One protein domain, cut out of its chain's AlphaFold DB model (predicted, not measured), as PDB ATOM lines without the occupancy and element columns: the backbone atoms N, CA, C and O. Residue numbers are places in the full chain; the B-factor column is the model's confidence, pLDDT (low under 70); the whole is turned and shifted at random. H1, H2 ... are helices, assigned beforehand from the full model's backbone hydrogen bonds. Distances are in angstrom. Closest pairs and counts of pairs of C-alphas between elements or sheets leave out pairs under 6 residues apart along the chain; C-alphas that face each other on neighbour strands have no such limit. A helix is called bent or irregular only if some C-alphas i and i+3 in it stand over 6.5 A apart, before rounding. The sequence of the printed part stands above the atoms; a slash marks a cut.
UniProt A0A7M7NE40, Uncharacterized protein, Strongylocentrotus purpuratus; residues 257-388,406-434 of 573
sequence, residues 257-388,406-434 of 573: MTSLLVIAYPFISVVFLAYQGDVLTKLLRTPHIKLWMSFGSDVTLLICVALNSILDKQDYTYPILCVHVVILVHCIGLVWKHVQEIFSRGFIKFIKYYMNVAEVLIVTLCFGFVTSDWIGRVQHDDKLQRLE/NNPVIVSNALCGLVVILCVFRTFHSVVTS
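AT A GLANCE: This is residues 257 to 388 and 406 to 434 of the 573 residues of an uncharacterized protein of Strongylocentrotus purpuratus (UniProt A0A7M7NE40). Four long helices, H3, H4, H6 and H7, form an up-and-down bundle, each running against the one before it, with contacts that go round from H3 to H4 to H6 to H7 and back to H3. The kinked H1 crosses H3 with its first part, the short H2 folds back from H1 to H3, and residues 382 to 388, of which 382 to 387 belong to H6, stick out. The printed part has 161 residues with seven named helices, H1 to H7 in order, and no named strand; the class is all helix. It is only just compact, close to loose, with a radius of gyration of the C-alphas of 18.2 A, and elongated, spanning 61 by 37 by 26 A.

HOW THE PARTS SIT: The longest helix, H6, residues 354 to 387, touches H7, residues 408 to 434, opposite ways at a shallow tilt of 27 degrees; their closest C-alphas, of Phe 369 and Ser 412, are 5.0 A apart. With residues 356 to 370 alone, H6 touches H4, residues 318 to 345, at a shallow tilt of 31 degrees, opposite ways; the closest C-alphas are those of Cys 331 and Val 363, 5.8 A apart. The hub is H3, residues 287 to 310. It touches H7 at a shallow tilt of 24 degrees, opposite ways, with the C-alphas of Leu 302 and Cys 423 closest at 5.8 A. H3 and H4 form a helical hairpin at a steep tilt of 38 degrees, with the C-alphas of Cys 304 and Val 323 closest at 6.0 A. H3 and H6 are apart, as are H4 and H7. H1, residues 257 to 274, touches H3 with residues 258 to 266 alone, about perpendicular at 86 degrees; the C-alphas of Val 262 and Gly 296 are closest, at 4.5 A. H2, residues 278 to 285, is close to H3 but not clearly touching, with the C-alphas of Leu 284 and Lys 290 closest at 6.3 A. H5, residues 347 to 351, is close to H4 but not clearly touching, with the C-alphas of Ile 342 and Phe 350 closest at 6.2 A. Every O i to N i+4 pair is within hydrogen-bond range in H2 to H7, and 12 of 14 are in H1.

IN THESE COORDINATES: H6 measures 49.0 A from C-alpha 354 at (77.743, -23.106, 8.192) to C-alpha 387 at (108.061, -35.662, -28.194). H4 measures 41.0 A, H7 38.6 A and H3 35.2 A; H7 ends with C-alpha 434 at (68.449, -10.416, 0.209). H1 is irregular, with C-alphas 263 and 266 7.6 A apart and a kink of 65 degrees near residue 264.

THE WHOLE: The C-alphas of Asp 278 and Glu 388 are the two farthest apart, at 61.1 A. Residues 389 to 405 are not printed, and C-alphas 388 and 406 are 24.8 A apart across the cut. Of the links that are printed whole, H3 to H4 is short and the others are tight. The mean pLDDT of the printed part is 86.0; residues 312 to 316 and 383 to 388 are under 70.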
ATOM      1  N   MET A 257      68.277  -1.009 -12.260       78.69
ATOM      2  CA  MET A 257      69.349  -0.319 -11.537       78.69
ATOM      3  C   MET A 257      70.205  -1.286 -10.714       78.69
ATOM      4  O   MET A 257      71.428  -1.151 -10.705       78.69
ATOM      5  N   THR A 258      69.607  -2.289 -10.063       79.00
ATOM      6  CA  THR A 258      70.368  -3.323  -9.342       79.00
ATOM      7  C   THR A 258      71.145  -4.221 -10.298       79.00
ATOM      8  O   THR A 258      72.306  -4.512 -10.031       79.00
ATOM      9  N   SER A 259      70.570  -4.598 -11.444       82.38
ATOM     10  CA  SER A 259      71.279  -5.378 -12.469       82.38
ATOM     11  C   SER A 259      72.476  -4.609 -13.036       82.38
ATOM     12  O   SER A 259      73.567  -5.162 -13.164       82.38
ATOM     13  N   LEU A 260      72.308  -3.309 -13.304       86.50
ATOM     14  CA  LEU A 260      73.402  -2.437 -13.737       86.50
ATOM     15  C   LEU A 260      74.504  -2.348 -12.669       86.50
ATOM     16  O   LEU A 260      75.683  -2.433 -12.997       86.50
ATOM     17  N   LEU A 261      74.130  -2.225 -11.390       86.06
ATOM     18  CA  LEU A 261      75.070  -2.181 -10.267       86.06
ATOM     19  C   LEU A 261      75.899  -3.470 -10.155       86.06
ATOM     20  O   LEU A 261      77.105  -3.404  -9.920       86.06
ATOM     21  N   VAL A 262      75.262  -4.626 -10.351       86.88
ATOM     22  CA  VAL A 262      75.904  -5.949 -10.325       86.88
ATOM     23  C   VAL A 262      76.904  -6.117 -11.465       86.88
ATOM     24  O   VAL A 262      77.909  -6.781 -11.270       86.88
ATOM     25  N   ILE A 263      76.674  -5.514 -12.631       88.06
ATOM     26  CA  ILE A 263      77.621  -5.564 -13.758       88.06
ATOM     27  C   ILE A 263      78.735  -4.522 -13.580       88.06
ATOM     28  O   ILE A 263      79.902  -4.794 -13.850       88.06
ATOM     29  N   ALA A 264      78.393  -3.330 -13.088       89.94
ATOM     30  CA  ALA A 264      79.316  -2.207 -12.937       89.94
ATOM     31  C   ALA A 264      80.196  -2.277 -11.674       89.94
ATOM     32  O   ALA A 264      81.072  -1.426 -11.498       89.94
ATOM     33  N   TYR A 265      80.029  -3.282 -10.807       90.62
ATOM     34  CA  TYR A 265      80.779  -3.377  -9.550       90.62
ATOM     35  C   TYR A 265      82.320  -3.350  -9.689       90.62
ATOM     36  O   TYR A 265      82.937  -2.732  -8.812       90.62
ATOM     37  N   PRO A 266      82.987  -3.934 -10.721       89.00
ATOM     38  CA  PRO A 266      84.445  -3.920 -10.752       89.00
ATOM     39  C   PRO A 266      84.943  -2.512 -11.095       89.00
ATOM     40  O   PRO A 266      85.886  -2.026 -10.477       89.00
ATOM     41  N   PHE A 267      84.239  -1.805 -11.985       89.44
ATOM     42  CA  PHE A 267      84.526  -0.411 -12.312       89.44
ATOM     43  C   PHE A 267      84.330   0.499 -11.095       89.44
ATOM     44  O   PHE A 267      85.217   1.279 -10.762       89.44
ATOM     45  N   ILE A 268      83.213   0.350 -10.374       88.25
ATOM     46  CA  ILE A 268      82.934   1.144  -9.167       88.25
ATOM     47  C   ILE A 268      84.008   0.910  -8.091       88.25
ATOM     48  O   ILE A 268      84.445   1.859  -7.440       88.25
ATOM     49  N   SER A 269      84.469  -0.334  -7.934       86.94
ATOM     50  CA  SER A 269      85.511  -0.696  -6.963       86.94
ATOM     51  C   SER A 269      86.877  -0.101  -7.325       86.94
ATOM     52  O   SER A 269      87.569   0.416  -6.450       86.94
ATOM     53  N   VAL A 270      87.250  -0.114  -8.611       88.75
ATOM     54  CA  VAL A 270      88.499   0.499  -9.098       88.75
ATOM     55  C   VAL A 270      88.457   2.021  -8.964       88.75
ATOM     56  O   VAL A 270      89.419   2.618  -8.486       88.75
ATOM     57  N   VAL A 271      87.331   2.656  -9.309       89.88
ATOM     58  CA  VAL A 271      87.151   4.105  -9.127       89.88
ATOM     59  C   VAL A 271      87.249   4.485  -7.651       89.88
ATOM     60  O   VAL A 271      87.866   5.495  -7.336       89.88
ATOM     61  N   PHE A 272      86.715   3.671  -6.737       88.44
ATOM     62  CA  PHE A 272      86.837   3.912  -5.296       88.44
ATOM     63  C   PHE A 272      88.278   3.791  -4.777       88.44
ATOM     64  O   PHE A 272      88.680   4.558  -3.904       88.44
ATOM     65  N   LEU A 273      89.062   2.853  -5.321       87.06
ATOM     66  CA  LEU A 273      90.489   2.719  -5.010       87.06
ATOM     67  C   LEU A 273      91.305   3.909  -5.531       87.06
ATOM     68  O   LEU A 273      92.223   4.357  -4.849       87.06
ATOM     69  N   ALA A 274      90.967   4.426  -6.714       89.75
ATOM     70  CA  ALA A 274      91.656   5.564  -7.320       89.75
ATOM     71  C   ALA A 274      91.236   6.915  -6.716       89.75
ATOM     72  O   ALA A 274      92.059   7.820  -6.586       89.75
ATOM     73  N   TYR A 275      89.959   7.068  -6.358       87.50
ATOM     74  CA  TYR A 275      89.379   8.323  -5.894       87.50
ATOM     75  C   TYR A 275      88.346   8.100  -4.782       87.50
ATOM     76  O   TYR A 275      87.227   7.629  -5.004       87.50
ATOM     77  N   GLN A 276      88.696   8.527  -3.569       85.44
ATOM     78  CA  GLN A 276      87.824   8.472  -2.393       85.44
ATOM     79  C   GLN A 276      86.926   9.716  -2.301       85.44
ATOM     80  O   GLN A 276      87.048  10.532  -1.394       85.44
ATOM     81  N   GLY A 277      86.016   9.884  -3.263       84.19
ATOM     82  CA  GLY A 277      85.058  10.994  -3.251       84.19
ATOM     83  C   GLY A 277      83.953  10.838  -2.197       84.19
ATOM     84  O   GLY A 277      83.497   9.726  -1.917       84.19
ATOM     85  N   ASP A 278      83.437  11.954  -1.676       84.31
ATOM     86  CA  ASP A 278      82.378  11.964  -0.650       84.31
ATOM     87  C   ASP A 278      81.078  11.284  -1.107       84.31
ATOM     88  O   ASP A 278      80.435  10.567  -0.337       84.31
ATOM     89  N   VAL A 279      80.682  11.483  -2.369       83.94
ATOM     90  CA  VAL A 279      79.454  10.899  -2.941       83.94
ATOM     91  C   VAL A 279      79.584   9.382  -3.066       83.94
ATOM     92  O   VAL A 279      78.691   8.644  -2.649       83.94
ATOM     93  N   LEU A 280      80.720   8.912  -3.586       82.44
ATOM     94  CA  LEU A 280      80.993   7.490  -3.773       82.44
ATOM     95  C   LEU A 280      81.149   6.769  -2.429       82.44
ATOM     96  O   LEU A 280      80.634   5.669  -2.250       82.44
ATOM     97  N   THR A 281      81.774   7.424  -1.452       84.31
ATOM     98  CA  THR A 281      81.907   6.898  -0.090       84.31
ATOM     99  C   THR A 281      80.548   6.787   0.600       84.31
ATOM    100  O   THR A 281      80.257   5.762   1.216       84.31
ATOM    101  N   LYS A 282      79.669   7.794   0.462       84.19
ATOM    102  CA  LYS A 282      78.284   7.722   0.966       84.19
ATOM    103  C   LYS A 282      77.496   6.594   0.295       84.19
ATOM    104  O   LYS A 282      76.814   5.839   0.988       84.19
ATOM    105  N   LEU A 283      77.643   6.428  -1.022       80.06
ATOM    106  CA  LEU A 283      77.011   5.347  -1.780       80.06
ATOM    107  C   LEU A 283      77.478   3.971  -1.276       80.06
ATOM    108  O   LEU A 283      76.662   3.159  -0.847       80.06
ATOM    109  N   LEU A 284      78.792   3.736  -1.228       82.38
ATOM    110  CA  LEU A 284      79.388   2.467  -0.798       82.38
ATOM    111  C   LEU A 284      79.166   2.156   0.680       82.38
ATOM    112  O   LEU A 284      79.171   0.990   1.060       82.38
ATOM    113  N   ARG A 285      78.954   3.160   1.539       82.06
ATOM    114  CA  ARG A 285      78.616   2.935   2.952       82.06
ATOM    115  C   ARG A 285      77.207   2.357   3.124       82.06
ATOM    116  O   ARG A 285      76.943   1.735   4.151       82.06
ATOM    117  N   THR A 286      76.344   2.490   2.116       76.38
ATOM    118  CA  THR A 286      74.983   1.945   2.131       76.38
ATOM    119  C   THR A 286      75.020   0.406   2.115       76.38
ATOM    120  O   THR A 286      75.574  -0.185   1.185       76.38
ATOM    121  N   PRO A 287      74.417  -0.283   3.102       77.56
ATOM    122  CA  PRO A 287      74.562  -1.734   3.272       77.56
ATOM    123  C   PRO A 287      73.988  -2.546   2.104       77.56
ATOM    124  O   PRO A 287      74.587  -3.532   1.686       77.56
ATOM    125  N   HIS A 288      72.870  -2.100   1.527       74.38
ATOM    126  CA  HIS A 288      72.264  -2.734   0.354       74.38
ATOM    127  C   HIS A 288      73.215  -2.749  -0.851       74.38
ATOM    128  O   HIS A 288      73.332  -3.745  -1.553       74.38
ATOM    129  N   ILE A 289      73.939  -1.651  -1.070       81.44
ATOM    130  CA  ILE A 289      74.863  -1.516  -2.199       81.44
ATOM    131  C   ILE A 289      76.055  -2.460  -2.022       81.44
ATOM    132  O   ILE A 289      76.422  -3.154  -2.967       81.44
ATOM    133  N   LYS A 290      76.586  -2.578  -0.798       83.12
ATOM    134  CA  LYS A 290      77.625  -3.571  -0.475       83.12
ATOM    135  C   LYS A 290      77.165  -5.004  -0.743       83.12
ATOM    136  O   LYS A 290      77.943  -5.794  -1.268       83.12
ATOM    137  N   LEU A 291      75.914  -5.333  -0.402       82.50
ATOM    138  CA  LEU A 291      75.346  -6.665  -0.632       82.50
ATOM    139  C   LEU A 291      75.320  -7.012  -2.127       82.50
ATOM    140  O   LEU A 291      75.826  -8.061  -2.516       82.50
ATOM    141  N   TRP A 292      74.798  -6.120  -2.975       84.50
ATOM    142  CA  TRP A 292      74.732  -6.357  -4.423       84.50
ATOM    143  C   TRP A 292      76.101  -6.352  -5.103       84.50
ATOM    144  O   TRP A 292      76.315  -7.121  -6.035       84.50
ATOM    145  N   MET A 293      77.053  -5.546  -4.624       87.44
ATOM    146  CA  MET A 293      78.435  -5.609  -5.110       87.44
ATOM    147  C   MET A 293      79.116  -6.927  -4.734       87.44
ATOM    148  O   MET A 293      79.799  -7.516  -5.566       87.44
ATOM    149  N   SER A 294      78.897  -7.420  -3.508       86.44
ATOM    150  CA  SER A 294      79.377  -8.744  -3.100       86.44
ATOM    151  C   SER A 294      78.760  -9.841  -3.966       86.44
ATOM    152  O   SER A 294      79.476 -10.727  -4.419       86.44
ATOM    153  N   PHE A 295      77.458  -9.751  -4.242       88.19
ATOM    154  CA  PHE A 295      76.768 -10.679  -5.134       88.19
ATOM    155  C   PHE A 295      77.340 -10.646  -6.559       88.19
ATOM    156  O   PHE A 295      77.582 -11.698  -7.141       88.19
ATOM    157  N   GLY A 296      77.614  -9.459  -7.110       89.81
ATOM    158  CA  GLY A 296      78.268  -9.329  -8.415       89.81
ATOM    159  C   GLY A 296      79.651  -9.966  -8.447       89.81
ATOM    160  O   GLY A 296      79.953 -10.719  -9.370       89.81
ATOM    161  N   SER A 297      80.448  -9.770  -7.395       91.75
ATOM    162  CA  SER A 297      81.737 -10.452  -7.237       91.75
ATOM    163  C   SER A 297      81.584 -11.981  -7.261       91.75
ATOM    164  O   SER A 297      82.311 -12.660  -7.986       91.75
ATOM    165  N   ASP A 298      80.596 -12.536  -6.556       90.00
ATOM    166  CA  ASP A 298      80.334 -13.984  -6.540       90.00
ATOM    167  C   ASP A 298      79.919 -14.522  -7.918       90.00
ATOM    168  O   ASP A 298      80.402 -15.571  -8.355       90.00
ATOM    169  N   VAL A 299      79.082 -13.772  -8.642       91.50
ATOM    170  CA  VAL A 299      78.683 -14.102 -10.018       91.50
ATOM    171  C   VAL A 299      79.890 -14.086 -10.957       91.50
ATOM    172  O   VAL A 299      80.014 -14.979 -11.792       91.50
ATOM    173  N   THR A 300      80.819 -13.135 -10.813       90.75
ATOM    174  CA  THR A 300      82.031 -13.138 -11.649       90.75
ATOM    175  C   THR A 300      82.946 -14.318 -11.377       90.75
ATOM    176  O   THR A 300      83.473 -14.877 -12.336       90.75
ATOM    177  N   LEU A 301      83.101 -14.747 -10.118       91.31
ATOM    178  CA  LEU A 301      83.855 -15.960  -9.800       91.31
ATOM    179  C   LEU A 301      83.211 -17.176 -10.473       91.31
ATOM    180  O   LEU A 301      83.906 -17.949 -11.131       91.31
ATOM    181  N   LEU A 302      81.886 -17.314 -10.361       92.81
ATOM    182  CA  LEU A 302      81.137 -18.393 -11.005       92.81
ATOM    183  C   LEU A 302      81.332 -18.390 -12.529       92.81
ATOM    184  O   LEU A 302      81.613 -19.438 -13.106       92.81
ATOM    185  N   ILE A 303      81.232 -17.222 -13.169       91.56
ATOM    186  CA  ILE A 303      81.449 -17.075 -14.614       91.56
ATOM    187  C   ILE A 303      82.891 -17.433 -14.986       91.56
ATOM    188  O   ILE A 303      83.093 -18.167 -15.944       91.56
ATOM    189  N   CYS A 304      83.897 -16.977 -14.233       91.38
ATOM    190  CA  CYS A 304      85.304 -17.277 -14.516       91.38
ATOM    191  C   CYS A 304      85.597 -18.782 -14.434       91.38
ATOM    192  O   CYS A 304      86.221 -19.341 -15.335       91.38
ATOM    193  N   VAL A 305      85.109 -19.460 -13.391       91.50
ATOM    194  CA  VAL A 305      85.286 -20.914 -13.237       91.50
ATOM    195  C   VAL A 305      84.527 -21.677 -14.333       91.50
ATOM    196  O   VAL A 305      85.055 -22.630 -14.909       91.50
ATOM    197  N   ALA A 306      83.314 -21.240 -14.685       90.56
ATOM    198  CA  ALA A 306      82.549 -21.838 -15.778       90.56
ATOM    199  C   ALA A 306      83.242 -21.654 -17.139       90.56
ATOM    200  O   ALA A 306      83.359 -22.615 -17.897       90.56
ATOM    201  N   LEU A 307      83.771 -20.459 -17.428       89.44
ATOM    202  CA  LEU A 307      84.526 -20.173 -18.653       89.44
ATOM    203  C   LEU A 307      85.762 -21.068 -18.779       89.44
ATOM    204  O   LEU A 307      86.026 -21.584 -19.861       89.44
ATOM    205  N   ASN A 308      86.471 -21.329 -17.677       86.06
ATOM    206  CA  ASN A 308      87.611 -22.247 -17.679       86.06
ATOM    207  C   ASN A 308      87.240 -23.692 -18.065       86.06
ATOM    208  O   ASN A 308      88.101 -24.445 -18.507       86.06
ATOM    209  N   SER A 309      85.976 -24.091 -17.895       83.19
ATOM    210  CA  SER A 309      85.498 -25.426 -18.286       83.19
ATOM    211  C   SER A 309      85.141 -25.519 -19.774       83.19
ATOM    212  O   SER A 309      85.054 -26.619 -20.307       83.19
ATOM    213  N   ILE A 310      84.892 -24.378 -20.424       83.19
ATOM    214  CA  ILE A 310      84.512 -24.285 -21.843       83.19
ATOM    215  C   ILE A 310      85.750 -24.079 -22.720       83.19
ATOM    216  O   ILE A 310      85.783 -24.538 -23.858       83.19
ATOM    217  N   LEU A 311      86.754 -23.366 -22.203       80.69
ATOM    218  CA  LEU A 311      88.002 -23.126 -22.916       80.69
ATOM    219  C   LEU A 311      88.772 -24.434 -23.093       80.69
ATOM    220  O   LEU A 311      89.022 -25.159 -22.129       80.69
ATOM    221  N   ASP A 312      89.158 -24.705 -24.336       69.38
ATOM    222  CA  ASP A 312      89.920 -25.895 -24.675       69.38
ATOM    223  C   ASP A 312      91.320 -25.828 -24.051       69.38
ATOM    224  O   ASP A 312      92.054 -24.851 -24.222       69.38
ATOM    225  N   LYS A 313      91.679 -26.862 -23.289       69.00
ATOM    226  CA  LYS A 313      92.948 -26.935 -22.552       69.00
ATOM    227  C   LYS A 313      94.094 -27.466 -23.407       69.00
ATOM    228  O   LYS A 313      95.207 -27.569 -22.904       69.00
ATOM    229  N   GLN A 314      93.825 -27.807 -24.667       61.78
ATOM    230  CA  GLN A 314      94.774 -28.496 -25.533       61.78
ATOM    231  C   GLN A 314      96.051 -27.679 -25.809       61.78
ATOM    232  O   GLN A 314      97.119 -28.275 -25.854       61.78
ATOM    233  N   ASP A 315      95.959 -26.341 -25.851       61.41
ATOM    234  CA  ASP A 315      97.096 -25.443 -26.138       61.41
ATOM    235  C   ASP A 315      97.444 -24.470 -24.992       61.41
ATOM    236  O   ASP A 315      98.187 -23.509 -25.194       61.41
ATOM    237  N   TYR A 316      96.863 -24.648 -23.795       66.88
ATOM    238  CA  TYR A 316      97.089 -23.789 -22.616       66.88
ATOM    239  C   TYR A 316      97.197 -22.279 -22.914       66.88
ATOM    240  O   TYR A 316      98.064 -21.569 -22.398       66.88
ATOM    241  N   THR A 317      96.274 -21.768 -23.729       71.69
ATOM    242  CA  THR A 317      96.334 -20.424 -24.312       71.69
ATOM    243  C   THR A 317      96.303 -19.312 -23.244       71.69
ATOM    244  O   THR A 317      95.688 -19.454 -22.181       71.69
ATOM    245  N   TYR A 318      96.892 -18.147 -23.555       79.88
ATOM    246  CA  TYR A 318      96.846 -16.910 -22.752       79.88
ATOM    247  C   TYR A 318      95.499 -16.582 -22.052       79.88
ATOM    248  O   TYR A 318      95.543 -16.207 -20.878       79.88
ATOM    249  N   PRO A 319      94.301 -16.730 -22.665       82.94
ATOM    250  CA  PRO A 319      93.025 -16.489 -21.984       82.94
ATOM    251  C   PRO A 319      92.808 -17.347 -20.733       82.94
ATOM    252  O   PRO A 319      92.257 -16.855 -19.750       82.94
ATOM    253  N   ILE A 320      93.270 -18.598 -20.726       83.56
ATOM    254  CA  ILE A 320      93.099 -19.499 -19.579       83.56
ATOM    255  C   ILE A 320      93.949 -19.006 -18.400       83.56
ATOM    256  O   ILE A 320      93.489 -18.989 -17.260       83.56
ATOM    257  N   LEU A 321      95.165 -18.524 -18.681       85.50
ATOM    258  CA  LEU A 321      96.033 -17.923 -17.668       85.50
ATOM    259  C   LEU A 321      95.389 -16.670 -17.052       85.50
ATOM    260  O   LEU A 321      95.377 -16.528 -15.831       85.50
ATOM    261  N   CYS A 322      94.802 -15.794 -17.873       87.94
ATOM    262  CA  CYS A 322      94.082 -14.614 -17.383       87.94
ATOM    263  C   CYS A 322      92.938 -14.999 -16.436       87.94
ATOM    264  O   CYS A 322      92.789 -14.400 -15.370       87.94
ATOM    265  N   VAL A 323      92.157 -16.025 -16.790       90.44
ATOM    266  CA  VAL A 323      91.062 -16.531 -15.949       90.44
ATOM    267  C   VAL A 323      91.588 -17.068 -14.612       90.44
ATOM    268  O   VAL A 323      91.021 -16.746 -13.569       90.44
ATOM    269  N   HIS A 324      92.697 -17.814 -14.598       89.19
ATOM    270  CA  HIS A 324      93.298 -18.302 -13.346       89.19
ATOM    271  C   HIS A 324      93.795 -17.178 -12.449       89.19
ATOM    272  O   HIS A 324      93.568 -17.227 -11.242       89.19
ATOM    273  N   VAL A 325      94.423 -16.150 -13.021       91.12
ATOM    274  CA  VAL A 325      94.870 -14.977 -12.257       91.12
ATOM    275  C   VAL A 325      93.677 -14.279 -11.606       91.12
ATOM    276  O   VAL A 325      93.730 -13.965 -10.418       91.12
ATOM    277  N   VAL A 326      92.573 -14.093 -12.336       91.19
ATOM    278  CA  VAL A 326      91.345 -13.493 -11.783       91.19
ATOM    279  C   VAL A 326      90.774 -14.344 -10.646       91.19
ATOM    280  O   VAL A 326      90.433 -13.804  -9.591       91.19
ATOM    281  N   ILE A 327      90.720 -15.670 -10.817       92.44
ATOM    282  CA  ILE A 327      90.259 -16.602  -9.776       92.44
ATOM    283  C   ILE A 327      91.158 -16.511  -8.534       92.44
ATOM    284  O   ILE A 327      90.647 -16.389  -7.423       92.44
ATOM    285  N   LEU A 328      92.484 -16.503  -8.701       92.19
ATOM    286  CA  LEU A 328      93.437 -16.398  -7.593       92.19
ATOM    287  C   LEU A 328      93.291 -15.081  -6.827       92.19
ATOM    288  O   LEU A 328      93.224 -15.100  -5.599       92.19
ATOM    289  N   VAL A 329      93.193 -13.949  -7.530       92.19
ATOM    290  CA  VAL A 329      92.972 -12.634  -6.907       92.19
ATOM    291  C   VAL A 329      91.679 -12.640  -6.090       92.19
ATOM    292  O   VAL A 329      91.660 -12.166  -4.952       92.19
ATOM    293  N   HIS A 330      90.612 -13.236  -6.627       91.88
ATOM    294  CA  HIS A 330      89.346 -13.368  -5.915       91.88
ATOM    295  C   HIS A 330      89.478 -14.254  -4.663       91.88
ATOM    296  O   HIS A 330      89.031 -13.868  -3.580       91.88
ATOM    297  N   CYS A 331      90.132 -15.414  -4.773       92.62
ATOM    298  CA  CYS A 331      90.365 -16.318  -3.645       92.62
ATOM    299  C   CYS A 331      91.195 -15.659  -2.538       92.62
ATOM    300  O   CYS A 331      90.846 -15.794  -1.367       92.62
ATOM    301  N   ILE A 332      92.236 -14.897  -2.883       93.94
ATOM    302  CA  ILE A 332      93.034 -14.134  -1.912       93.94
ATOM    303  C   ILE A 332      92.155 -13.118  -1.168       93.94
ATOM    304  O   ILE A 332      92.243 -13.006   0.056       93.94
ATOM    305  N   GLY A 333      91.260 -12.424  -1.879       92.56
ATOM    306  CA  GLY A 333      90.291 -11.509  -1.270       92.56
ATOM    307  C   GLY A 333      89.356 -12.200  -0.270       92.56
ATOM    308  O   GLY A 333      89.133 -11.681   0.828       92.56
ATOM    309  N   LEU A 334      88.856 -13.395  -0.603       90.94
ATOM    310  CA  LEU A 334      88.025 -14.198   0.303       90.94
ATOM    311  C   LEU A 334      88.808 -14.686   1.528       90.94
ATOM    312  O   LEU A 334      88.310 -14.576   2.649       90.94
ATOM    313  N   VAL A 335      90.048 -15.153   1.349       94.62
ATOM    314  CA  VAL A 335      90.928 -15.531   2.469       94.62
ATOM    315  C   VAL A 335      91.120 -14.346   3.408       94.62
ATOM    316  O   VAL A 335      90.934 -14.484   4.615       94.62
ATOM    317  N   TRP A 336      91.431 -13.165   2.870       95.56
ATOM    318  CA  TRP A 336      91.625 -11.965   3.679       95.56
ATOM    319  C   TRP A 336      90.367 -11.583   4.473       95.56
ATOM    320  O   TRP A 336      90.448 -11.337   5.678       95.56
ATOM    321  N   LYS A 337      89.189 -11.617   3.832       91.75
ATOM    322  CA  LYS A 337      87.890 -11.416   4.496       91.75
ATOM    323  C   LYS A 337      87.704 -12.392   5.667       91.75
ATOM    324  O   LYS A 337      87.324 -11.967   6.759       91.75
ATOM    325  N   HIS A 338      87.982 -13.681   5.469       92.75
ATOM    326  CA  HIS A 338      87.853 -14.691   6.522       92.75
ATOM    327  C   HIS A 338      88.822 -14.469   7.676       92.75
ATOM    328  O   HIS A 338      88.421 -14.560   8.834       92.75
ATOM    329  N   VAL A 339      90.074 -14.127   7.373       94.81
ATOM    330  CA  VAL A 339      91.085 -13.810   8.384       94.81
ATOM    331  C   VAL A 339      90.604 -12.649   9.261       94.81
ATOM    332  O   VAL A 339      90.594 -12.772  10.486       94.81
ATOM    333  N   GLN A 340      90.100 -11.564   8.664       93.75
ATOM    334  CA  GLN A 340      89.545 -10.430   9.413       93.75
ATOM    335  C   GLN A 340      88.324 -10.810  10.271       93.75
ATOM    336  O   GLN A 340      88.173 -10.333  11.401       93.75
ATOM    337  N   GLU A 341      87.447 -11.684   9.774       90.88
ATOM    338  CA  GLU A 341      86.290 -12.150  10.541       90.88
ATOM    339  C   GLU A 341      86.701 -13.016  11.740       90.88
ATOM    340  O   GLU A 341      86.180 -12.837  12.844       90.88
ATOM    341  N   ILE A 342      87.672 -13.912  11.549       94.19
ATOM    342  CA  ILE A 342      88.198 -14.772  12.612       94.19
ATOM    343  C   ILE A 342      88.851 -13.923  13.709       94.19
ATOM    344  O   ILE A 342      88.578 -14.159  14.887       94.19
ATOM    345  N   PHE A 343      89.639 -12.905  13.345       95.25
ATOM    346  CA  PHE A 343      90.269 -12.002  14.315       95.25
ATOM    347  C   PHE A 343      89.264 -11.130  15.076       95.25
ATOM    348  O   PHE A 343      89.447 -10.887  16.265       95.25
ATOM    349  N   SER A 344      88.191 -10.673  14.426       93.00
ATOM    350  CA  SER A 344      87.208  -9.783  15.062       93.00
ATOM    351  C   SER A 344      86.172 -10.517  15.921       93.00
ATOM    352  O   SER A 344      85.793 -10.029  16.985       93.00
ATOM    353  N   ARG A 345      85.684 -11.684  15.479       88.19
ATOM    354  CA  ARG A 345      84.592 -12.421  16.149       88.19
ATOM    355  C   ARG A 345      85.075 -13.603  16.987       88.19
ATOM    356  O   ARG A 345      84.355 -14.030  17.896       88.19
ATOM    357  N   GLY A 346      86.262 -14.125  16.689       91.69
ATOM    358  CA  GLY A 346      86.805 -15.355  17.252       91.69
ATOM    359  C   GLY A 346      86.419 -16.605  16.452       91.69
ATOM    360  O   GLY A 346      85.326 -16.716  15.888       91.69
ATOM    361  N   PHE A 347      87.314 -17.593  16.455       91.81
ATOM    362  CA  PHE A 347      87.226 -18.816  15.649       91.81
ATOM    363  C   PHE A 347      85.975 -19.672  15.917       91.81
ATOM    364  O   PHE A 347      85.320 -20.145  14.989       91.81
ATOM    365  N   ILE A 348      85.584 -19.831  17.185       89.88
ATOM    366  CA  ILE A 348      84.428 -20.667  17.559       89.88
ATOM    367  C   ILE A 348      83.127 -20.091  16.982       89.88
ATOM    368  O   ILE A 348      82.269 -20.828  16.494       89.88
ATOM    369  N   LYS A 349      82.978 -18.759  17.000       87.88
ATOM    370  CA  LYS A 349      81.803 -18.094  16.418       87.88
ATOM    371  C   LYS A 349      81.810 -18.182  14.894       87.88
ATOM    372  O   LYS A 349      80.739 -18.298  14.308       87.88
ATOM    373  N   PHE A 350      82.994 -18.173  14.280       91.19
ATOM    374  CA  PHE A 350      83.160 -18.323  12.838       91.19
ATOM    375  C   PHE A 350      82.672 -19.693  12.342       91.19
ATOM    376  O   PHE A 350      81.809 -19.735  11.468       91.19
ATOM    377  N   ILE A 351      83.140 -20.797  12.941       90.50
ATOM    378  CA  ILE A 351      82.749 -22.163  12.528       90.50
ATOM    379  C   ILE A 351      81.266 -22.450  12.783       90.50
ATOM    380  O   ILE A 351      80.642 -23.208  12.043       90.50
ATOM    381  N   LYS A 352      80.665 -21.821  13.801       86.94
ATOM    382  CA  LYS A 352      79.235 -21.993  14.097       86.94
ATOM    383  C   LYS A 352      78.333 -21.568  12.928       86.94
ATOM    384  O   LYS A 352      77.188 -22.017  12.850       86.94
ATOM    385  N   TYR A 353      78.818 -20.715  12.026       86.12
ATOM    386  CA  TYR A 353      78.088 -20.314  10.831       86.12
ATOM    387  C   TYR A 353      78.455 -21.213   9.639       86.12
ATOM    388  O   TYR A 353      79.535 -21.108   9.069       86.12
ATOM    389  N   TYR A 354      77.533 -22.092   9.240       86.19
ATOM    390  CA  TYR A 354      77.743 -23.106   8.192       86.19
ATOM    391  C   TYR A 354      78.222 -22.541   6.843       86.19
ATOM    392  O   TYR A 354      79.013 -23.182   6.157       86.19
ATOM    393  N   MET A 355      77.800 -21.329   6.473       86.62
ATOM    394  CA  MET A 355      78.259 -20.685   5.237       86.62
ATOM    395  C   MET A 355      79.726 -20.270   5.302       86.62
ATOM    396  O   MET A 355      80.405 -20.367   4.292       86.62
ATOM    397  N   ASN A 356      80.250 -19.900   6.473       91.06
ATOM    398  CA  ASN A 356      81.679 -19.616   6.616       91.06
ATOM    399  C   ASN A 356      82.515 -20.877   6.354       91.06
ATOM    400  O   ASN A 356      83.550 -20.810   5.699       91.06
ATOM    401  N   VAL A 357      82.032 -22.041   6.800       91.31
ATOM    402  CA  VAL A 357      82.663 -23.338   6.508       91.31
ATOM    403  C   VAL A 357      82.578 -23.668   5.013       91.31
ATOM    404  O   VAL A 357      83.569 -24.093   4.424       91.31
ATOM    405  N   ALA A 358      81.426 -23.427   4.377       90.25
ATOM    406  CA  ALA A 358      81.264 -23.616   2.935       90.25
ATOM    407  C   ALA A 358      82.166 -22.674   2.111       90.25
ATOM    408  O   ALA A 358      82.745 -23.105   1.120       90.25
ATOM    409  N   GLU A 359      82.333 -21.415   2.529       91.19
ATOM    410  CA  GLU A 359      83.238 -20.452   1.884       91.19
ATOM    411  C   GLU A 359      84.706 -20.905   1.981       91.19
ATOM    412  O   GLU A 359      85.415 -20.901   0.975       91.19
ATOM    413  N   VAL A 360      85.147 -21.396   3.146       93.75
ATOM    414  CA  VAL A 360      86.494 -21.976   3.315       93.75
ATOM    415  C   VAL A 360      86.690 -23.207   2.426       93.75
ATOM    416  O   VAL A 360      87.751 -23.365   1.816       93.75
ATOM    417  N   LEU A 361      85.668 -24.060   2.306       94.19
ATOM    418  CA  LEU A 361      85.695 -25.219   1.414       94.19
ATOM    419  C   LEU A 361      85.844 -24.790  -0.054       94.19
ATOM    420  O   LEU A 361      86.715 -25.316  -0.744       94.19
ATOM    421  N   ILE A 362      85.064 -23.804  -0.513       93.12
ATOM    422  CA  ILE A 362      85.160 -23.249  -1.875       93.12
ATOM    423  C   ILE A 362      86.575 -22.742  -2.145       93.12
ATOM    424  O   ILE A 362      87.182 -23.128  -3.137       93.12
ATOM    425  N   VAL A 363      87.126 -21.919  -1.251       94.00
ATOM    426  CA  VAL A 363      88.476 -21.360  -1.408       94.00
ATOM    427  C   VAL A 363      89.531 -22.467  -1.490       94.00
ATOM    428  O   VAL A 363      90.394 -22.428  -2.366       94.00
ATOM    429  N   THR A 364      89.438 -23.480  -0.625       94.38
ATOM    430  CA  THR A 364      90.370 -24.620  -0.611       94.38
ATOM    431  C   THR A 364      90.318 -25.400  -1.923       94.38
ATOM    432  O   THR A 364      91.355 -25.720  -2.505       94.38
ATOM    433  N   LEU A 365      89.113 -25.662  -2.430       94.94
ATOM    434  CA  LEU A 365      88.911 -26.358  -3.697       94.94
ATOM    435  C   LEU A 365      89.350 -25.523  -4.899       94.94
ATOM    436  O   LEU A 365      89.925 -26.082  -5.824       94.94
ATOM    437  N   CYS A 366      89.146 -24.202  -4.879       93.31
ATOM    438  CA  CYS A 366      89.653 -23.301  -5.913       93.31
ATOM    439  C   CYS A 366      91.183 -23.333  -5.986       93.31
ATOM    440  O   CYS A 366      91.734 -23.436  -7.080       93.31
ATOM    441  N   PHE A 367      91.880 -23.301  -4.843       94.19
ATOM    442  CA  PHE A 367      93.336 -23.463  -4.825       94.19
ATOM    443  C   PHE A 367      93.759 -24.844  -5.340       94.19
ATOM    444  O   PHE A 367      94.683 -24.928  -6.147       94.19
ATOM    445  N   GLY A 368      93.068 -25.917  -4.941       93.19
ATOM    446  CA  GLY A 368      93.314 -27.268  -5.460       93.19
ATOM    447  C   GLY A 368      93.115 -27.373  -6.975       93.19
ATOM    448  O   GLY A 368      93.927 -27.973  -7.675       93.19
ATOM    449  N   PHE A 369      92.072 -26.732  -7.496       92.06
ATOM    450  CA  PHE A 369      91.777 -26.652  -8.921       92.06
ATOM    451  C   PHE A 369      92.892 -25.915  -9.685       92.06
ATOM    452  O   PHE A 369      93.458 -26.480 -10.619       92.06
ATOM    453  N   VAL A 370      93.271 -24.703  -9.259       91.06
ATOM    454  CA  VAL A 370      94.314 -23.911  -9.938       91.06
ATOM    455  C   VAL A 370      95.679 -24.601  -9.871       91.06
ATOM    456  O   VAL A 370      96.403 -24.636 -10.863       91.06
ATOM    457  N   THR A 371      96.033 -25.186  -8.724       91.31
ATOM    458  CA  THR A 371      97.308 -25.909  -8.567       91.31
ATOM    459  C   THR A 371      97.358 -27.183  -9.406       91.31
ATOM    460  O   THR A 371      98.376 -27.438 -10.043       91.31
ATOM    461  N   SER A 372      96.267 -27.951  -9.476       89.25
ATOM    462  CA  SER A 372      96.192 -29.145 -10.331       89.25
ATOM    463  C   SER A 372      96.312 -28.785 -11.813       89.25
ATOM    464  O   SER A 372      97.009 -29.471 -12.556       89.25
ATOM    465  N   ASP A 373      95.689 -27.685 -12.246       87.12
ATOM    466  CA  ASP A 373      95.814 -27.206 -13.625       87.12
ATOM    467  C   ASP A 373      97.237 -26.730 -13.947       87.12
ATOM    468  O   ASP A 373      97.787 -27.068 -14.994       87.12
ATOM    469  N   TRP A 374      97.875 -26.022 -13.010       87.62
ATOM    470  CA  TRP A 374      99.276 -25.620 -13.127       87.62
ATOM    471  C   TRP A 374     100.217 -26.824 -13.258       87.62
ATOM    472  O   TRP A 374     101.084 -26.842 -14.128       87.62
ATOM    473  N   ILE A 375     100.027 -27.862 -12.439       87.94
ATOM    474  CA  ILE A 375     100.801 -29.109 -12.535       87.94
ATOM    475  C   ILE A 375     100.566 -29.785 -13.894       87.94
ATOM    476  O   ILE A 375     101.514 -30.277 -14.505       87.94
ATOM    477  N   GLY A 376      99.325 -29.773 -14.394       83.25
ATOM    478  CA  GLY A 376      98.982 -30.286 -15.720       83.25
ATOM    479  C   GLY A 376      99.709 -29.570 -16.862       83.25
ATOM    480  O   GLY A 376     100.141 -30.234 -17.803       83.25
ATOM    481  N   ARG A 377      99.900 -28.247 -16.758       81.81
ATOM    482  CA  ARG A 377     100.685 -27.443 -17.716       81.81
ATOM    483  C   ARG A 377     102.145 -27.858 -17.748       81.81
ATOM    484  O   ARG A 377     102.645 -28.226 -18.801       81.81
ATOM    485  N   VAL A 378     102.796 -27.871 -16.584       83.88
ATOM    486  CA  VAL A 378     104.223 -28.218 -16.470       83.88
ATOM    487  C   VAL A 378     104.493 -29.612 -17.045       83.88
ATOM    488  O   VAL A 378     105.431 -29.802 -17.810       83.88
ATOM    489  N   GLN A 379     103.626 -30.585 -16.744       80.81
ATOM    490  CA  GLN A 379     103.756 -31.941 -17.286       80.81
ATOM    491  C   GLN A 379     103.487 -32.034 -18.794       80.81
ATOM    492  O   GLN A 379     103.982 -32.956 -19.443       80.81
ATOM    493  N   HIS A 380     102.667 -31.142 -19.349       74.88
ATOM    494  CA  HIS A 380     102.397 -31.092 -20.781       74.88
ATOM    495  C   HIS A 380     103.574 -30.482 -21.549       74.88
ATOM    496  O   HIS A 380     104.007 -31.076 -22.534       74.88
ATOM    497  N   ASP A 381     104.145 -29.383 -21.051       73.19
ATOM    498  CA  ASP A 381     105.326 -28.737 -21.638       73.19
ATOM    499  C   ASP A 381     106.538 -29.687 -21.646       73.19
ATOM    500  O   ASP A 381     107.203 -29.846 -22.673       73.19
ATOM    501  N   ASP A 382     106.759 -30.418 -20.546       70.69
ATOM    502  CA  ASP A 382     107.792 -31.461 -20.454       70.69
ATOM    503  C   ASP A 382     107.592 -32.582 -21.490       70.69
ATOM    504  O   ASP A 382     108.558 -33.151 -22.005       70.69
ATOM    505  N   LYS A 383     106.335 -32.941 -21.791       68.81
ATOM    506  CA  LYS A 383     106.010 -33.955 -22.806       68.81
ATOM    507  C   LYS A 383     106.209 -33.421 -24.218       68.81
ATOM    508  O   LYS A 383     106.714 -34.173 -25.046       68.81
ATOM    509  N   LEU A 384     105.858 -32.162 -24.486       64.06
ATOM    510  CA  LEU A 384     106.081 -31.532 -25.789       64.06
ATOM    511  C   LEU A 384     107.580 -31.498 -26.133       64.06
ATOM    512  O   LEU A 384     107.962 -31.910 -27.224       64.06
ATOM    513  N   GLN A 385     108.433 -31.128 -25.168       61.88
ATOM    514  CA  GLN A 385     109.893 -31.125 -25.343       61.88
ATOM    515  C   GLN A 385     110.484 -32.524 -25.574       61.88
ATOM    516  O   GLN A 385     111.468 -32.670 -26.295       61.88
ATOM    517  N   ARG A 386     109.906 -33.572 -24.969       60.75
ATOM    518  CA  ARG A 386     110.359 -34.960 -25.181       60.75
ATOM    519  C   ARG A 386     109.857 -35.550 -26.499       60.75
ATOM    520  O   ARG A 386     110.576 -36.322 -27.124       60.75
ATOM    521  N   LEU A 387     108.655 -35.178 -26.943       58.34
ATOM    522  CA  LEU A 387     108.061 -35.662 -28.194       58.34
ATOM    523  C   LEU A 387     108.768 -35.117 -29.446       58.34
ATOM    524  O   LEU A 387     108.776 -35.807 -30.462       58.34
ATOM    525  N   GLU A 388     109.432 -33.958 -29.376       55.62
ATOM    526  CA  GLU A 388     110.329 -33.488 -30.450       55.62
ATOM    527  C   GLU A 388     111.565 -34.391 -30.654       55.62
ATOM    528  O   GLU A 388     112.199 -34.328 -31.706       55.62
ATOM    529  N   ASN A 406      95.021 -40.372 -11.593       77.94
ATOM    530  CA  ASN A 406      96.007 -39.394 -11.138       77.94
ATOM    531  C   ASN A 406      96.407 -38.376 -12.226       77.94
ATOM    532  O   ASN A 406      97.329 -37.586 -12.036       77.94
ATOM    533  N   ASN A 407      95.755 -38.379 -13.391       81.94
ATOM    534  CA  ASN A 407      96.024 -37.361 -14.396       81.94
ATOM    535  C   ASN A 407      95.594 -35.975 -13.860       81.94
ATOM    536  O   ASN A 407      94.395 -35.763 -13.629       81.94
ATOM    537  N   PRO A 408      96.523 -35.009 -13.700       83.94
ATOM    538  CA  PRO A 408      96.228 -33.714 -13.086       83.94
ATOM    539  C   PRO A 408      95.159 -32.914 -13.842       83.94
ATOM    540  O   PRO A 408      94.404 -32.166 -13.224       83.94
ATOM    541  N   VAL A 409      95.023 -33.111 -15.160       80.56
ATOM    542  CA  VAL A 409      93.997 -32.442 -15.977       80.56
ATOM    543  C   VAL A 409      92.595 -32.966 -15.648       80.56
ATOM    544  O   VAL A 409      91.646 -32.187 -15.554       80.56
ATOM    545  N   ILE A 410      92.457 -34.277 -15.418       83.50
ATOM    546  CA  ILE A 410      91.177 -34.900 -15.045       83.50
ATOM    547  C   ILE A 410      90.788 -34.481 -13.631       83.50
ATOM    548  O   ILE A 410      89.646 -34.079 -13.404       83.50
ATOM    549  N   VAL A 411      91.749 -34.507 -12.703       88.06
ATOM    550  CA  VAL A 411      91.551 -34.034 -11.327       88.06
ATOM    551  C   VAL A 411      91.143 -32.556 -11.321       88.06
ATOM    552  O   VAL A 411      90.160 -32.200 -10.673       88.06
ATOM    553  N   SER A 412      91.816 -31.707 -12.106       88.00
ATOM    554  CA  SER A 412      91.461 -30.291 -12.287       88.00
ATOM    555  C   SER A 412      90.024 -30.120 -12.796       88.00
ATOM    556  O   SER A 412      89.251 -29.363 -12.207       88.00
ATOM    557  N   ASN A 413      89.616 -30.857 -13.834       86.44
ATOM    558  CA  ASN A 413      88.253 -30.783 -14.375       86.44
ATOM    559  C   ASN A 413      87.190 -31.241 -13.362       86.44
ATOM    560  O   ASN A 413      86.139 -30.606 -13.243       86.44
ATOM    561  N   ALA A 414      87.468 -32.299 -12.598       89.44
ATOM    562  CA  ALA A 414      86.571 -32.785 -11.552       89.44
ATOM    563  C   ALA A 414      86.417 -31.764 -10.411       89.44
ATOM    564  O   ALA A 414      85.296 -31.459  -9.994       89.44
ATOM    565  N   LEU A 415      87.530 -31.186  -9.943       92.00
ATOM    566  CA  LEU A 415      87.521 -30.125  -8.935       92.00
ATOM    567  C   LEU A 415      86.788 -28.880  -9.440       92.00
ATOM    568  O   LEU A 415      85.996 -28.307  -8.699       92.00
ATOM    569  N   CYS A 416      86.988 -28.502 -10.703       90.94
ATOM    570  CA  CYS A 416      86.294 -27.383 -11.335       90.94
ATOM    571  C   CYS A 416      84.769 -27.567 -11.282       90.94
ATOM    572  O   CYS A 416      84.057 -26.674 -10.823       90.94
ATOM    573  N   GLY A 417      84.263 -28.748 -11.653       91.75
ATOM    574  CA  GLY A 417      82.832 -29.057 -11.560       91.75
ATOM    575  C   GLY A 417      82.288 -28.938 -10.133       91.75
ATOM    576  O   GLY A 417      81.218 -28.364  -9.916       91.75
ATOM    577  N   LEU A 418      83.047 -29.408  -9.141       93.69
ATOM    578  CA  LEU A 418      82.658 -29.311  -7.735       93.69
ATOM    579  C   LEU A 418      82.665 -27.856  -7.231       93.69
ATOM    580  O   LEU A 418      81.742 -27.444  -6.526       93.69
ATOM    581  N   VAL A 419      83.649 -27.052  -7.648       93.56
ATOM    582  CA  VAL A 419      83.699 -25.609  -7.368       93.56
ATOM    583  C   VAL A 419      82.490 -24.898  -7.972       93.56
ATOM    584  O   VAL A 419      81.848 -24.121  -7.270       93.56
ATOM    585  N   VAL A 420      82.123 -25.182  -9.228       93.62
ATOM    586  CA  VAL A 420      80.940 -24.580  -9.874       93.62
ATOM    587  C   VAL A 420      79.678 -24.844  -9.052       93.62
ATOM    588  O   VAL A 420      78.938 -23.904  -8.764       93.62
ATOM    589  N   ILE A 421      79.452 -26.086  -8.612       94.00
ATOM    590  CA  ILE A 421      78.280 -26.453  -7.798       94.00
ATOM    591  C   ILE A 421      78.226 -25.631  -6.502       94.00
ATOM    592  O   ILE A 421      77.188 -25.052  -6.169       94.00
ATOM    593  N   LEU A 422      79.344 -25.543  -5.778       92.81
ATOM    594  CA  LEU A 422      79.400 -24.793  -4.522       92.81
ATOM    595  C   LEU A 422      79.275 -23.275  -4.739       92.81
ATOM    596  O   LEU A 422      78.618 -22.596  -3.949       92.81
ATOM    597  N   CYS A 423      79.834 -22.738  -5.827       92.50
ATOM    598  CA  CYS A 423      79.694 -21.333  -6.211       92.50
ATOM    599  C   CYS A 423      78.249 -20.976  -6.585       92.50
ATOM    600  O   CYS A 423      77.764 -19.914  -6.189       92.50
ATOM    601  N   VAL A 424      77.528 -21.861  -7.282       93.56
ATOM    602  CA  VAL A 424      76.087 -21.692  -7.547       93.56
ATOM    603  C   VAL A 424      75.311 -21.656  -6.232       93.56
ATOM    604  O   VAL A 424      74.512 -20.745  -6.022       93.56
ATOM    605  N   PHE A 425      75.580 -22.590  -5.317       91.06
ATOM    606  CA  PHE A 425      74.935 -22.619  -4.003       91.06
ATOM    607  C   PHE A 425      75.205 -21.344  -3.186       91.06
ATOM    608  O   PHE A 425      74.275 -20.762  -2.624       91.06
ATOM    609  N   ARG A 426      76.454 -20.862  -3.168       89.69
ATOM    610  CA  ARG A 426      76.848 -19.589  -2.539       89.69
ATOM    611  C   ARG A 426      76.081 -18.404  -3.132       89.69
ATOM    612  O   ARG A 426      75.502 -17.608  -2.393       89.69
ATOM    613  N   THR A 427      76.052 -18.315  -4.459       89.25
ATOM    614  CA  THR A 427      75.367 -17.251  -5.205       89.25
ATOM    615  C   THR A 427      73.872 -17.260  -4.884       89.25
ATOM    616  O   THR A 427      73.299 -16.228  -4.534       89.25
ATOM    617  N   PHE A 428      73.252 -18.443  -4.894       87.88
ATOM    618  CA  PHE A 428      71.854 -18.637  -4.518       87.88
ATOM    619  C   PHE A 428      71.579 -18.208  -3.070       87.88
ATOM    620  O   PHE A 428      70.647 -17.442  -2.824       87.88
ATOM    621  N   HIS A 429      72.417 -18.619  -2.114       85.75
ATOM    622  CA  HIS A 429      72.292 -18.209  -0.714       85.75
ATOM    623  C   HIS A 429      72.329 -16.681  -0.545       85.75
ATOM    624  O   HIS A 429      71.551 -16.124   0.236       85.75
ATOM    625  N   SER A 430      73.204 -15.991  -1.284       82.81
ATOM    626  CA  SER A 430      73.295 -14.528  -1.253       82.81
ATOM    627  C   SER A 430      72.000 -13.861  -1.739       82.81
ATOM    628  O   SER A 430      71.498 -12.955  -1.072       82.81
ATOM    629  N   VAL A 431      71.409 -14.340  -2.844       81.19
ATOM    630  CA  VAL A 431      70.114 -13.833  -3.351       81.19
ATOM    631  C   VAL A 431      69.011 -14.062  -2.330       81.19
ATOM    632  O   VAL A 431      68.265 -13.148  -1.991       81.19
ATOM    633  N   VAL A 432      68.925 -15.281  -1.806       80.25
ATOM    634  CA  VAL A 432      67.895 -15.663  -0.845       80.25
ATOM    635  C   VAL A 432      67.972 -14.813   0.419       80.25
ATOM    636  O   VAL A 432      66.940 -14.375   0.917       80.25
ATOM    637  N   THR A 433      69.179 -14.517   0.900       74.38
ATOM    638  CA  THR A 433      69.394 -13.650   2.068       74.38
ATOM    639  C   THR A 433      68.943 -12.209   1.821       74.38
ATOM    640  O   THR A 433      68.538 -11.530   2.762       74.38
ATOM    641  N   SER A 434      68.942 -11.749   0.567       73.56
ATOM    642  CA  SER A 434      68.449 -10.416   0.209       73.56
ATOM    643  C   SER A 434      66.924 -10.286   0.294       73.56
ATOM    644  O   SER A 434      66.426  -9.178   0.489       73.56
TER     645      SER A 434